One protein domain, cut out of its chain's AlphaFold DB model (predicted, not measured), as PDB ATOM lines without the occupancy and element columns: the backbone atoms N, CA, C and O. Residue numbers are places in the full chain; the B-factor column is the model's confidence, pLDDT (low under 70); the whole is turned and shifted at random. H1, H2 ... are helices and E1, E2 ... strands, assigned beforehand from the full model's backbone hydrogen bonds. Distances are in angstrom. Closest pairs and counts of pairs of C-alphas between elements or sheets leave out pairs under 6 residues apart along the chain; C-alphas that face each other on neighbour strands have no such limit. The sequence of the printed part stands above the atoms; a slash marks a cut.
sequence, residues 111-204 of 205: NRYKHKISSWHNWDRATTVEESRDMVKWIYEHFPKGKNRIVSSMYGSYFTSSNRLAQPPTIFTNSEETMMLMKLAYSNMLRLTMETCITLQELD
ATOM      1  N   ASN A 111      46.118   5.393  34.409       93.44
ATOM      2  CA  ASN A 111      46.251   6.609  33.600       93.44
ATOM      3  C   ASN A 111      44.910   7.288  33.257       93.44
ATOM      4  O   ASN A 111      44.829   8.012  32.271       93.44
ATOM      5  N   ARG A 112      43.845   7.035  34.035       93.94
ATOM      6  CA  ARG A 112      42.489   7.511  33.710       93.94
ATOM      7  C   ARG A 112      41.661   7.964  34.909       93.94
ATOM      8  O   ARG A 112      40.821   8.842  34.738       93.94
ATOM      9  N   TYR A 113      41.841   7.349  36.078       96.25
ATOM     10  CA  TYR A 113      40.921   7.507  37.207       96.25
ATOM     11  C   TYR A 113      41.531   8.306  38.361       96.25
ATOM     12  O   TYR A 113      42.625   7.980  38.831       96.25
ATOM     13  N   LYS A 114      40.797   9.319  38.832       95.12
ATOM     14  CA  LYS A 114      41.188  10.249  39.900       95.12
ATOM     15  C   LYS A 114      40.823   9.776  41.298       95.12
ATOM     16  O   LYS A 114      41.439  10.235  42.254       95.12
ATOM     17  N   HIS A 115      39.886   8.844  41.435       95.50
ATOM     18  CA  HIS A 115      39.459   8.319  42.729       95.50
ATOM     19  C   HIS A 115      39.580   6.798  42.781       95.50
ATOM     20  O   HIS A 115      39.356   6.103  41.784       95.50
ATOM     21  N   LYS A 116      39.906   6.285  43.967       95.31
ATOM     22  CA  LYS A 116      39.917   4.859  44.291       95.31
ATOM     23  C   LYS A 116      39.099   4.625  45.554       95.31
ATOM     24  O   LYS A 116      39.307   5.277  46.573       95.31
ATOM     25  N   ILE A 117      38.202   3.650  45.489       94.50
ATOM     26  CA  ILE A 117      37.385   3.202  46.611       94.50
ATOM     27  C   ILE A 117      37.792   1.769  46.930       94.50
ATOM     28  O   ILE A 117      37.650   0.866  46.102       94.50
ATOM     29  N   SER A 118      38.289   1.561  48.141       93.12
ATOM     30  CA  SER A 118      38.515   0.241  48.723       93.12
ATOM     31  C   SER A 118      37.567   0.053  49.894       93.12
ATOM     32  O   SER A 118      37.347   0.976  50.675       93.12
ATOM     33  N   SER A 119      36.994  -1.136  50.016       91.81
ATOM     34  CA  SER A 119      35.974  -1.403  51.021       91.81
ATOM     35  C   SER A 119      36.048  -2.831  51.530       91.81
ATOM     36  O   SER A 119      36.581  -3.711  50.857       91.81
ATOM     37  N   TRP A 120      35.561  -3.039  52.747       90.88
ATOM     38  CA  TRP A 120      35.407  -4.351  53.365       90.88
ATOM     39  C   TRP A 120      34.172  -4.342  54.259       90.88
ATOM     40  O   TRP A 120      33.746  -3.285  54.732       90.88
ATOM     41  N   HIS A 121      33.592  -5.523  54.472       90.12
ATOM     42  CA  HIS A 121      32.443  -5.675  55.358       90.12
ATOM     43  C   HIS A 121      32.781  -5.198  56.767       90.12
ATOM     44  O   HIS A 121      33.868  -5.460  57.291       90.12
ATOM     45  N   ASN A 122      31.853  -4.454  57.355       87.81
ATOM     46  CA  ASN A 122      31.970  -3.987  58.718       87.81
ATOM     47  C   ASN A 122      31.622  -5.131  59.672       87.81
ATOM     48  O   ASN A 122      30.470  -5.540  59.740       87.81
ATOM     49  N   TRP A 123      32.602  -5.623  60.429       82.12
ATOM     50  CA  TRP A 123      32.388  -6.713  61.386       82.12
ATOM     51  C   TRP A 123      31.454  -6.333  62.541       82.12
ATOM     52  O   TRP A 123      30.848  -7.213  63.141       82.12
ATOM     53  N   ASP A 124      31.294  -5.033  62.805       84.50
ATOM     54  CA  ASP A 124      30.413  -4.527  63.862       84.50
ATOM     55  C   ASP A 124      28.921  -4.650  63.501       84.50
ATOM     56  O   ASP A 124      28.062  -4.575  64.377       84.50
ATOM     57  N   ARG A 125      28.593  -4.831  62.212       84.50
ATOM     58  CA  ARG A 125      27.223  -5.035  61.730       84.50
ATOM     59  C   ARG A 125      27.125  -6.383  61.027       84.50
ATOM     60  O   ARG A 125      27.731  -6.589  59.977       84.50
ATOM     61  N   ALA A 126      26.262  -7.256  61.539       82.69
ATOM     62  CA  ALA A 126      25.880  -8.467  60.826       82.69
ATOM     63  C   ALA A 126      25.254  -8.089  59.472       82.69
ATOM     64  O   ALA A 126      24.183  -7.489  59.417       82.69
ATOM     65  N   THR A 127      25.972  -8.394  58.393       88.31
ATOM     66  CA  THR A 127      25.520  -8.191  57.015       88.31
ATOM     67  C   THR A 127      25.018  -9.525  56.491       88.31
ATOM     68  O   THR A 127      25.717 -10.533  56.603       88.31
ATOM     69  N   THR A 128      23.814  -9.541  55.937       90.38
ATOM     70  CA  THR A 128      23.228 -10.736  55.318       90.38
ATOM     71  C   THR A 128      23.807 -10.979  53.923       90.38
ATOM     72  O   THR A 128      24.392 -10.091  53.289       90.38
ATOM     73  N   VAL A 129      23.657 -12.204  53.416       88.00
ATOM     74  CA  VAL A 129      24.109 -12.545  52.060       88.00
ATOM     75  C   VAL A 129      23.333 -11.727  51.026       88.00
ATOM     76  O   VAL A 129      23.933 -11.224  50.075       88.00
ATOM     77  N   GLU A 130      22.038 -11.531  51.246       88.75
ATOM     78  CA  GLU A 130      21.126 -10.746  50.418       88.75
ATOM     79  C   GLU A 130      21.574  -9.282  50.343       88.75
ATOM     80  O   GLU A 130      21.858  -8.795  49.248       88.75
ATOM     81  N   GLU A 131      21.776  -8.620  51.490       90.81
ATOM     82  CA  GLU A 131      22.277  -7.237  51.544       90.81
ATOM     83  C   GLU A 131      23.628  -7.094  50.831       90.81
ATOM     84  O   GLU A 131      23.858  -6.134  50.088       90.81
ATOM     85  N   SER A 132      24.528  -8.069  51.008       90.00
ATOM     86  CA  SER A 132      25.832  -8.048  50.340       90.00
ATOM     87  C   SER A 132      25.711  -8.167  48.815       90.00
ATOM     88  O   SER A 132      26.466  -7.526  48.085       90.00
ATOM     89  N   ARG A 133      24.748  -8.950  48.311       88.69
ATOM     90  CA  ARG A 133      24.495  -9.089  46.869       88.69
ATOM     91  C   ARG A 133      23.854  -7.833  46.296       88.69
ATOM     92  O   ARG A 133      24.254  -7.411  45.212       88.69
ATOM     93  N   ASP A 134      22.912  -7.228  47.009       91.56
ATOM     94  CA  ASP A 134      22.251  -6.001  46.566       91.56
ATOM     95  C   ASP A 134      23.215  -4.814  46.540       91.56
ATOM     96  O   ASP A 134      23.199  -4.037  45.589       91.56
ATOM     97  N   MET A 135      24.156  -4.742  47.483       92.81
ATOM     98  CA  MET A 135      25.274  -3.796  47.405       92.81
ATOM     99  C   MET A 135      26.112  -3.986  46.138       92.81
ATOM    100  O   MET A 135      26.443  -3.008  45.467       92.81
ATOM    101  N   VAL A 136      26.443  -5.227  45.767       90.81
ATOM    102  CA  VAL A 136      27.215  -5.476  44.541       90.81
ATOM    103  C   VAL A 136      26.421  -5.076  43.298       90.81
ATOM    104  O   VAL A 136      26.996  -4.454  42.402       90.81
ATOM    105  N   LYS A 137      25.117  -5.378  43.236       91.19
ATOM    106  CA  LYS A 137      24.245  -4.923  42.136       91.19
ATOM    107  C   LYS A 137      24.251  -3.400  42.036       91.19
ATOM    108  O   LYS A 137      24.588  -2.872  40.978       91.19
ATOM    109  N   TRP A 138      24.019  -2.719  43.157       95.00
ATOM    110  CA  TRP A 138      24.032  -1.261  43.227       95.00
ATOM    111  C   TRP A 138      25.357  -0.679  42.722       95.00
ATOM    112  O   TRP A 138      25.354   0.269  41.937       95.00
ATOM    113  N   ILE A 139      26.500  -1.278  43.093       93.56
ATOM    114  CA  ILE A 139      27.819  -0.856  42.594       93.56
ATOM    115  C   ILE A 139      27.894  -0.968  41.071       93.56
ATOM    116  O   ILE A 139      28.353  -0.032  40.420       93.56
ATOM    117  N   TYR A 140      27.483  -2.092  40.482       91.56
ATOM    118  CA  TYR A 140      27.563  -2.271  39.028       91.56
ATOM    119  C   TYR A 140      26.589  -1.370  38.256       91.56
ATOM    120  O   TYR A 140      26.909  -0.978  37.133       91.56
ATOM    121  N   GLU A 141      25.457  -1.006  38.858       94.12
ATOM    122  CA  GLU A 141      24.492  -0.046  38.305       94.12
ATOM    123  C   GLU A 141      25.040   1.388  38.318       94.12
ATOM    124  O   GLU A 141      24.981   2.088  37.306       94.12
ATOM    125  N   HIS A 142      25.630   1.819  39.435       95.12
ATOM    126  CA  HIS A 142      26.068   3.205  39.631       95.12
ATOM    127  C   HIS A 142      27.500   3.465  39.137       95.12
ATOM    128  O   HIS A 142      27.853   4.602  38.812       95.12
ATOM    129  N   PHE A 143      28.323   2.420  39.003       94.69
ATOM    130  CA  PHE A 143      29.675   2.485  38.441       94.69
ATOM    131  C   PHE A 143      29.795   1.675  37.137       94.69
ATOM    132  O   PHE A 143      30.528   0.683  37.075       94.69
ATOM    133  N   PRO A 144      29.158   2.103  36.033       92.94
ATOM    134  CA  PRO A 144      29.198   1.359  34.777       92.94
ATOM    135  C   PRO A 144      30.635   1.189  34.259       92.94
ATOM    136  O   PRO A 144      31.405   2.156  34.201       92.94
ATOM    137  N   LYS A 145      30.989  -0.034  33.827       87.12
ATOM    138  CA  LYS A 145      32.356  -0.440  33.419       87.12
ATOM    139  C   LYS A 145      32.975   0.398  32.286       87.12
ATOM    140  O   LYS A 145      34.192   0.443  32.154       87.12
ATOM    141  N   GLY A 146      32.169   1.058  31.452       88.44
ATOM    142  CA  GLY A 146      32.688   1.937  30.392       88.44
ATOM    143  C   GLY A 146      33.298   3.241  30.927       88.44
ATOM    144  O   GLY A 146      34.234   3.795  30.339       88.44
ATOM    145  N   LYS A 147      32.785   3.720  32.068       91.69
ATOM    146  CA  LYS A 147      33.206   4.969  32.726       91.69
ATOM    147  C   LYS A 147      34.053   4.734  33.976       91.69
ATOM    148  O   LYS A 147      34.674   5.673  34.456       91.69
ATOM    149  N   ASN A 148      34.072   3.508  34.490       96.00
ATOM    150  CA  ASN A 148      34.710   3.139  35.747       96.00
ATOM    151  C   ASN A 148      35.458   1.825  35.586       96.00
ATOM    152  O   ASN A 148      35.068   0.969  34.795       96.00
ATOM    153  N   ARG A 149      36.483   1.609  36.404       94.56
ATOM    154  CA  ARG A 149      37.115   0.294  36.501       94.56
ATOM    155  C   ARG A 149      36.739  -0.353  37.821       94.56
ATOM    156  O   ARG A 149      37.097   0.140  38.882       94.56
ATOM    157  N   ILE A 150      36.049  -1.484  37.732       92.88
ATOM    158  CA  ILE A 150      35.693  -2.313  38.882       92.88
ATOM    159  C   ILE A 150      36.614  -3.529  38.881       92.88
ATOM    160  O   ILE A 150      36.614  -4.314  37.931       92.88
ATOM    161  N   VAL A 151      37.403  -3.680  39.940       89.81
ATOM    162  CA  VAL A 151      38.291  -4.823  40.152       89.81
ATOM    163  C   VAL A 151      37.670  -5.719  41.217       89.81
ATOM    164  O   VAL A 151      37.603  -5.361  42.393       89.81
ATOM    165  N   SER A 152      37.196  -6.882  40.778       81.19
ATOM    166  CA  SER A 152      36.639  -7.915  41.646       81.19
ATOM    167  C   SER A 152      37.750  -8.800  42.205       81.19
ATOM    168  O   SER A 152      38.618  -9.242  41.455       81.19
ATOM    169  N   SER A 153      37.685  -9.117  43.497       68.44
ATOM    170  CA  SER A 153      38.506 -10.161  44.125       68.44
ATOM    171  C   SER A 153      37.959 -11.578  43.896       68.44
ATOM    172  O   SER A 153      38.647 -12.549  44.190       68.44
ATOM    173  N   MET A 154      36.738 -11.713  43.363       65.81
ATOM    174  CA  MET A 154      36.035 -12.990  43.172       65.81
ATOM    175  C   MET A 154      35.870 -13.383  41.695       65.81
ATOM    176  O   MET A 154      35.028 -14.221  41.380       65.81
ATOM    177  N   TYR A 155      36.627 -12.764  40.781       61.94
ATOM    178  CA  TYR A 155      36.605 -13.058  39.338       61.94
ATOM    179  C   TYR A 155      35.190 -13.105  38.711       61.94
ATOM    180  O   TYR A 155      34.955 -13.827  37.750       61.94
ATOM    181  N   GLY A 156      34.234 -12.326  39.237       61.66
ATOM    182  CA  GLY A 156      32.859 -12.261  38.718       61.66
ATOM    183  C   GLY A 156      31.856 -13.258  39.319       61.66
ATOM    184  O   GLY A 156      30.677 -13.186  38.983       61.66
ATOM    185  N   SER A 157      32.260 -14.115  40.260       65.06
ATOM    186  CA  SER A 157      31.390 -15.121  40.906       65.06
ATOM    187  C   SER A 157      30.581 -14.590  42.101       65.06
ATOM    188  O   SER A 157      30.399 -15.273  43.107       65.06
ATOM    189  N   TYR A 158      30.070 -13.358  42.020       69.44
ATOM    190  CA  TYR A 158      29.323 -12.742  43.128       69.44
ATOM    191  C   TYR A 158      27.975 -13.404  43.424       69.44
ATOM    192  O   TYR A 158      27.495 -13.356  44.555       69.44
ATOM    193  N   PHE A 159      27.377 -14.037  42.416       69.25
ATOM    194  CA  PHE A 159      26.013 -14.563  42.484       69.25
ATOM    195  C   PHE A 159      25.948 -16.095  42.460       69.25
ATOM    196  O   PHE A 159      24.864 -16.657  42.551       69.25
ATOM    197  N   THR A 160      27.093 -16.777  42.357       64.88
ATOM    198  CA  THR A 160      27.171 -18.245  42.237       64.88
ATOM    199  C   THR A 160      27.435 -18.945  43.572       64.88
ATOM    200  O   THR A 160      27.097 -20.111  43.740       64.88
ATOM    201  N   SER A 161      28.007 -18.239  44.550       63.16
ATOM    202  CA  SER A 161      28.254 -18.748  45.904       63.16
ATOM    203  C   SER A 161      27.024 -18.524  46.792       63.16
ATOM    204  O   SER A 161      26.690 -17.375  47.100       63.16
ATOM    205  N   SER A 162      26.368 -19.601  47.234       64.62
ATOM    206  CA  SER A 162      25.116 -19.536  48.003       64.62
ATOM    207  C   SER A 162      25.286 -19.014  49.435       64.62
ATOM    208  O   SER A 162      24.437 -18.246  49.873       64.62
ATOM    209  N   ASN A 163      26.395 -19.332  50.117       70.12
ATOM    210  CA  ASN A 163      26.532 -19.142  51.574       70.12
ATOM    211  C   ASN A 163      27.645 -18.169  52.012       70.12
ATOM    212  O   ASN A 163      28.078 -18.208  53.162       70.12
ATOM    213  N   ARG A 164      28.169 -17.322  51.117       79.38
ATOM    214  CA  ARG A 164      29.219 -16.347  51.472       79.38
ATOM    215  C   ARG A 164      28.807 -14.937  51.097       79.38
ATOM    216  O   ARG A 164      28.215 -14.730  50.040       79.38
ATOM    217  N   LEU A 165      29.189 -13.982  51.943       85.06
ATOM    218  CA  LEU A 165      29.055 -12.563  51.636       85.06
ATOM    219  C   LEU A 165      29.834 -12.229  50.365       85.06
ATOM    220  O   LEU A 165      30.993 -12.630  50.203       85.06
ATOM    221  N   ALA A 166      29.206 -11.460  49.484       86.56
ATOM    222  CA  ALA A 166      29.861 -10.961  48.291       86.56
ATOM    223  C   ALA A 166      30.949  -9.954  48.695       86.56
ATOM    224  O   ALA A 166      30.678  -8.979  49.397       86.56
ATOM    225  N   GLN A 167      32.196 -10.196  48.285       86.06
ATOM    226  CA  GLN A 167      33.304  -9.294  48.606       86.06
ATOM    227  C   GLN A 167      33.160  -7.986  47.821       86.06
ATOM    228  O   GLN A 167      33.142  -8.023  46.585       86.06
ATOM    229  N   PRO A 168      33.077  -6.823  48.483       89.56
ATOM    230  CA  PRO A 168      32.897  -5.580  47.757       89.56
ATOM    231  C   PRO A 168      34.122  -5.329  46.851       89.56
ATOM    232  O   PRO A 168      35.266  -5.524  47.274       89.56
ATOM    233  N   PRO A 169      33.920  -4.966  45.574       91.94
ATOM    234  CA  PRO A 169      35.027  -4.747  44.656       91.94
ATOM    235  C   PRO A 169      35.804  -3.471  44.996       91.94
ATOM    236  O   PRO A 169      35.304  -2.554  45.650       91.94
ATOM    237  N   THR A 170      37.029  -3.373  44.476       94.25
ATOM    238  CA  THR A 170      37.743  -2.090  44.426       94.25
ATOM    239  C   THR A 170      37.287  -1.314  43.199       94.25
ATOM    240  O   THR A 170      37.283  -1.848  42.087       94.25
ATOM    241  N   ILE A 171      36.917  -0.051  43.390       95.44
ATOM    242  CA  ILE A 171      36.346   0.799  42.341       95.44
ATOM    243  C   ILE A 171      37.327   1.924  42.033       95.44
ATOM    244  O   ILE A 171      37.863   2.555  42.941       95.44
ATOM    245  N   PHE A 172      37.539   2.197  40.751       96.81
ATOM    246  CA  PHE A 172      38.274   3.358  40.262       96.81
ATOM    247  C   PHE A 172      37.340   4.200  39.397       96.81
ATOM    248  O   PHE A 172      36.731   3.682  38.454       96.81
ATOM    249  N   THR A 173      37.213   5.481  39.733       96.38
ATOM    250  CA  THR A 173      36.213   6.384  39.152       96.38
ATOM    251  C   THR A 173      36.742   7.813  39.024       96.38
ATOM    252  O   THR A 173      37.752   8.168  39.631       96.38
ATOM    253  N   ASN A 174      36.050   8.620  38.221       95.88
ATOM    254  CA  ASN A 174      36.211  10.074  38.140       95.88
ATOM    255  C   ASN A 174      35.008  10.838  38.719       95.88
ATOM    256  O   ASN A 174      35.066  12.058  38.764       95.88
ATOM    257  N   SER A 175      33.936  10.154  39.141       95.25
ATOM    258  CA  SER A 175      32.786  10.818  39.768       95.25
ATOM    259  C   SER A 175      32.939  10.803  41.282       95.25
ATOM    260  O   SER A 175      32.803   9.762  41.933       95.25
ATOM    261  N   GLU A 176      33.232  11.977  41.832       92.06
ATOM    262  CA  GLU A 176      33.241  12.199  43.275       92.06
ATOM    263  C   GLU A 176      31.824  12.074  43.850       92.06
ATOM    264  O   GLU A 176      31.641  11.524  44.934       92.06
ATOM    265  N   GLU A 177      30.805  12.478  43.094       93.62
ATOM    266  CA  GLU A 177      29.402  12.428  43.503       93.62
ATOM    267  C   GLU A 177      28.955  10.988  43.759       93.62
ATOM    268  O   GLU A 177      28.475  10.674  44.849       93.62
ATOM    269  N   THR A 178      29.180  10.078  42.805       94.00
ATOM    270  CA  THR A 178      28.818   8.662  42.974       94.00
ATOM    271  C   THR A 178      29.620   8.008  44.099       94.00
ATOM    272  O   THR A 178      29.093   7.177  44.844       94.00
ATOM    273  N   MET A 179      30.883   8.406  44.283       93.44
ATOM    274  CA  MET A 179      31.690   7.970  45.425       93.44
ATOM    275  C   MET A 179      31.061   8.408  46.757       93.44
ATOM    276  O   MET A 179      30.945   7.592  47.673       93.44
ATOM    277  N   MET A 180      30.609   9.659  46.875       92.62
ATOM    278  CA  MET A 180      29.952  10.152  48.089       92.62
ATOM    279  C   MET A 180      28.586   9.500  48.313       92.62
ATOM    280  O   MET A 180      28.274   9.135  49.447       92.62
ATOM    281  N   LEU A 181      27.810   9.260  47.253       95.06
ATOM    282  CA  LEU A 181      26.555   8.505  47.333       95.06
ATOM    283  C   LEU A 181      26.783   7.094  47.884       95.06
ATOM    284  O   LEU A 181      26.076   6.678  48.799       95.06
ATOM    285  N   MET A 182      27.819   6.391  47.415       93.94
ATOM    286  CA  MET A 182      28.193   5.081  47.961       93.94
ATOM    287  C   MET A 182      28.541   5.168  49.454       93.94
ATOM    288  O   MET A 182      28.175   4.281  50.227       93.94
ATOM    289  N   LYS A 183      29.229   6.241  49.875       92.19
ATOM    290  CA  LYS A 183      29.543   6.478  51.291       92.19
ATOM    291  C   LYS A 183      28.280   6.579  52.132       92.19
ATOM    292  O   LYS A 183      28.195   5.951  53.184       92.19
ATOM    293  N   LEU A 184      27.321   7.375  51.676       93.19
ATOM    294  CA  LEU A 184      26.067   7.593  52.385       93.19
ATOM    295  C   LEU A 184      25.235   6.310  52.435       93.19
ATOM    296  O   LEU A 184      24.776   5.934  53.508       93.19
ATOM    297  N   ALA A 185      25.122   5.604  51.310       92.94
ATOM    298  CA  ALA A 185      24.309   4.397  51.199       92.94
ATOM    299  C   ALA A 185      24.845   3.216  52.027       92.94
ATOM    300  O   ALA A 185      24.056   2.465  52.595       92.94
ATOM    301  N   TYR A 186      26.172   3.048  52.116       93.44
ATOM    302  CA  TYR A 186      26.768   1.813  52.644       93.44
ATOM    303  C   TYR A 186      27.769   1.995  53.788       93.44
ATOM    304  O   TYR A 186      28.373   1.011  54.200       93.44
ATOM    305  N   SER A 187      27.963   3.192  54.350       90.31
ATOM    306  CA  SER A 187      28.910   3.402  55.471       90.31
ATOM    307  C   SER A 187      28.584   2.614  56.746       90.31
ATOM    308  O   SER A 187      29.482   2.334  57.537       90.31
ATOM    309  N   ASN A 188      27.322   2.237  56.950       89.88
ATOM    310  CA  ASN A 188      26.909   1.377  58.060       89.88
ATOM    311  C   ASN A 188      27.307  -0.098  57.842       89.88
ATOM    312  O   ASN A 188      27.594  -0.812  58.802       89.88
ATOM    313  N   MET A 189      27.315  -0.557  56.588       91.56
ATOM    314  CA  MET A 189      27.594  -1.936  56.179       91.56
ATOM    315  C   MET A 189      29.069  -2.162  55.845       91.56
ATOM    316  O   MET A 189      29.616  -3.231  56.094       91.56
ATOM    317  N   LEU A 190      29.718  -1.155  55.269       91.56
ATOM    318  CA  LEU A 190      31.072  -1.223  54.754       91.56
ATOM    319  C   LEU A 190      31.964  -0.233  55.486       91.56
ATOM    320  O   LEU A 190      31.655   0.950  55.635       91.56
ATOM    321  N   ARG A 191      33.160  -0.693  55.835       91.12
ATOM    322  CA  ARG A 191      34.272   0.201  56.135       91.12
ATOM    323  C   ARG A 191      34.873   0.644  54.804       91.12
ATOM    324  O   ARG A 191      35.397  -0.168  54.044       91.12
ATOM    325  N   LEU A 192      34.755   1.936  54.509       91.19
ATOM    326  CA  LEU A 192      35.151   2.526  53.231       91.19
ATOM    327  C   LEU A 192      36.449   3.320  53.374       91.19
ATOM    328  O   LEU A 192      36.622   4.129  54.283       91.19
ATOM    329  N   THR A 193      37.355   3.121  52.426       91.06
ATOM    330  CA  THR A 193      38.542   3.940  52.201       91.06
ATOM    331  C   THR A 193      38.419   4.590  50.833       91.06
ATOM    332  O   THR A 193      38.413   3.899  49.819       91.06
ATOM    333  N   MET A 194      38.314   5.918  50.827       91.62
ATOM    334  CA  MET A 194      38.199   6.735  49.621       91.62
ATOM    335  C   MET A 194      39.476   7.541  49.454       91.62
ATOM    336  O   MET A 194      39.819   8.342  50.323       91.62
ATOM    337  N   GLU A 195      40.184   7.285  48.364       92.88
ATOM    338  CA  GLU A 195      41.462   7.901  48.039       92.88
ATOM    339  C   GLU A 195      41.291   8.804  46.817       92.88
ATOM    340  O   GLU A 195      40.672   8.404  45.830       92.88
ATOM    341  N   THR A 196      41.850  10.013  46.872       92.75
ATOM    342  CA  THR A 196      41.880  10.936  45.724       92.75
ATOM    343  C   THR A 196      43.311  11.108  45.259       92.75
ATOM    344  O   THR A 196      44.182  11.476  46.047       92.75
ATOM    345  N   CYS A 197      43.552  10.817  43.986       92.75
ATOM    346  CA  CYS A 197      44.837  11.019  43.347       92.75
ATOM    347  C   CYS A 197      44.998  12.498  43.011       92.75
ATOM    348  O   CYS A 197      44.132  13.083  42.360       92.75
ATOM    349  N   ILE A 198      46.123  13.071  43.416       91.25
ATOM    350  CA  ILE A 198      46.599  14.345  42.888       91.25
ATOM    351  C   ILE A 198      47.894  14.041  42.152       91.25
ATOM    352  O   ILE A 198      48.807  13.434  42.720       91.25
ATOM    353  N   THR A 199      47.939  14.381  40.868       92.50
ATOM    354  CA  THR A 199      49.145  14.142  40.081       92.50
ATOM    355  C   THR A 199      50.229  15.162  40.404       92.50
ATOM    356  O   THR A 199      49.946  16.283  40.823       92.50
ATOM    357  N   LEU A 200      51.488  14.791  40.189       89.25
ATOM    358  CA  LEU A 200      52.604  15.729  40.323       89.25
ATOM    359  C   LEU A 200      52.466  16.930  39.378       89.25
ATOM    360  O   LEU A 200      52.772  18.045  39.778       89.25
ATOM    361  N   GLN A 201      51.917  16.715  38.179       88.75
ATOM    362  CA  GLN A 201      51.611  17.779  37.222       88.75
ATOM    363  C   GLN A 201      50.554  18.767  37.747       88.75
ATOM    364  O   GLN A 201      50.672  19.965  37.521       88.75
ATOM    365  N   GLU A 202      49.531  18.294  38.467       85.81
ATOM    366  CA  GLU A 202      48.532  19.167  39.112       85.81
ATOM    367  C   GLU A 202      49.124  20.020  40.241       85.81
ATOM    368  O   GLU A 202      48.536  21.035  40.594       85.81
ATOM    369  N   LEU A 203      50.249  19.600  40.827       84.75
ATOM    370  CA  LEU A 203      50.922  20.318  41.912       84.75
ATOM    371  C   LEU A 203      51.988  21.294  41.424       84.75
ATOM    372  O   LEU A 203      52.437  22.103  42.228       84.75
ATOM    373  N   ASP A 204      52.436  21.170  40.176       78.31
ATOM    374  CA  ASP A 204      53.473  22.024  39.587       78.31
ATOM    375  C   ASP A 204      52.901  23.330  38.997       78.31
ATOM    376  O   ASP A 204      53.622  24.316  38.866       78.31
TER     377      ASP A 204
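This is residues 111 to 204 of the 205 residues of an uncharacterized protein of Gammaproteobacteria bacterium (UniProt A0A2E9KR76). Picture a twisted antiparallel sheet of four strands with helix H2 lying over one face, along the strands, and helix H1 side by side with H2, only grazing the sheet. Strand E4, the longest, runs out to the short helix H3 at one far end of the long axis, and the loop round Ser 162 lies at the other. The printed part has 94 residues with three named helices and four named strands, in the order E1 H1 E2 E3 H2 E4 H3; the sheet runs E2 E3 E1 E4, and the class is mixed, helices and strands. It is compact by its radius of gyration of the C-alphas, 14.0 A, yet elongated in outline, with spans of 50 by 27 by 18 A.

Find C-alpha 115 at (39.459, 8.319, 42.729), where E1, residues 115 to 121, begins and runs 20.1 A. H1, residues 129 to 142, follows over 20.2 A. Next come two short strands, E2 at residues 149 to 151 and E3 at residues 170 to 173. Look for C-alpha 176 at (33.241, 12.199, 43.275), where H2, residues 176 to 186, begins and runs 15.4 A. E4, residues 190 to 199, covers 27.9 A, and H3, residues 200 to 204, ends at C-alpha 204, (53.473, 22.024, 39.587).

Start with the sheet, which is twisted, its C-alphas lying up to 4.4 A off the best plane. E1 and E4 are antiparallel neighbours, with N 193 and O 118 at 2.8 A, within hydrogen-bond range. On the other side of E1 is E3, antiparallel, with N 117 and O 171 at 2.8 A. E2 and E3 form a hairpin, with N 151 and O 170 at 2.8 A. H2 lies over E1 and E4 at a height over the sheet of 9.4 A, making two layers, helix on one face of a sheet; its closest C-alphas to E4 are those of Lys 183 and Leu 192, 7.1 A apart. H1 is close to H2 but not clearly touching: the closest C-alphas, of His 142 and Thr 178, are 7.0 A apart, at a shallow tilt of 14 degrees, opposite ways. E1, H1, E2 and E3, H2, E4 are split strand-helix-strand units, same-way strands with another strand between them, each with a right-handed crossover. H3 is not on the sheet. In H1, H2 and H3 every O i to N i+4 pair is within hydrogen-bond range.

The C-alphas farthest apart are those of Ser 162 and Asp 204, 51.0 A. The printed part has no cut. The link from E2 to E3, 18 residues, is long; in it look for residues 153 to 162, where pLDDT is under 70.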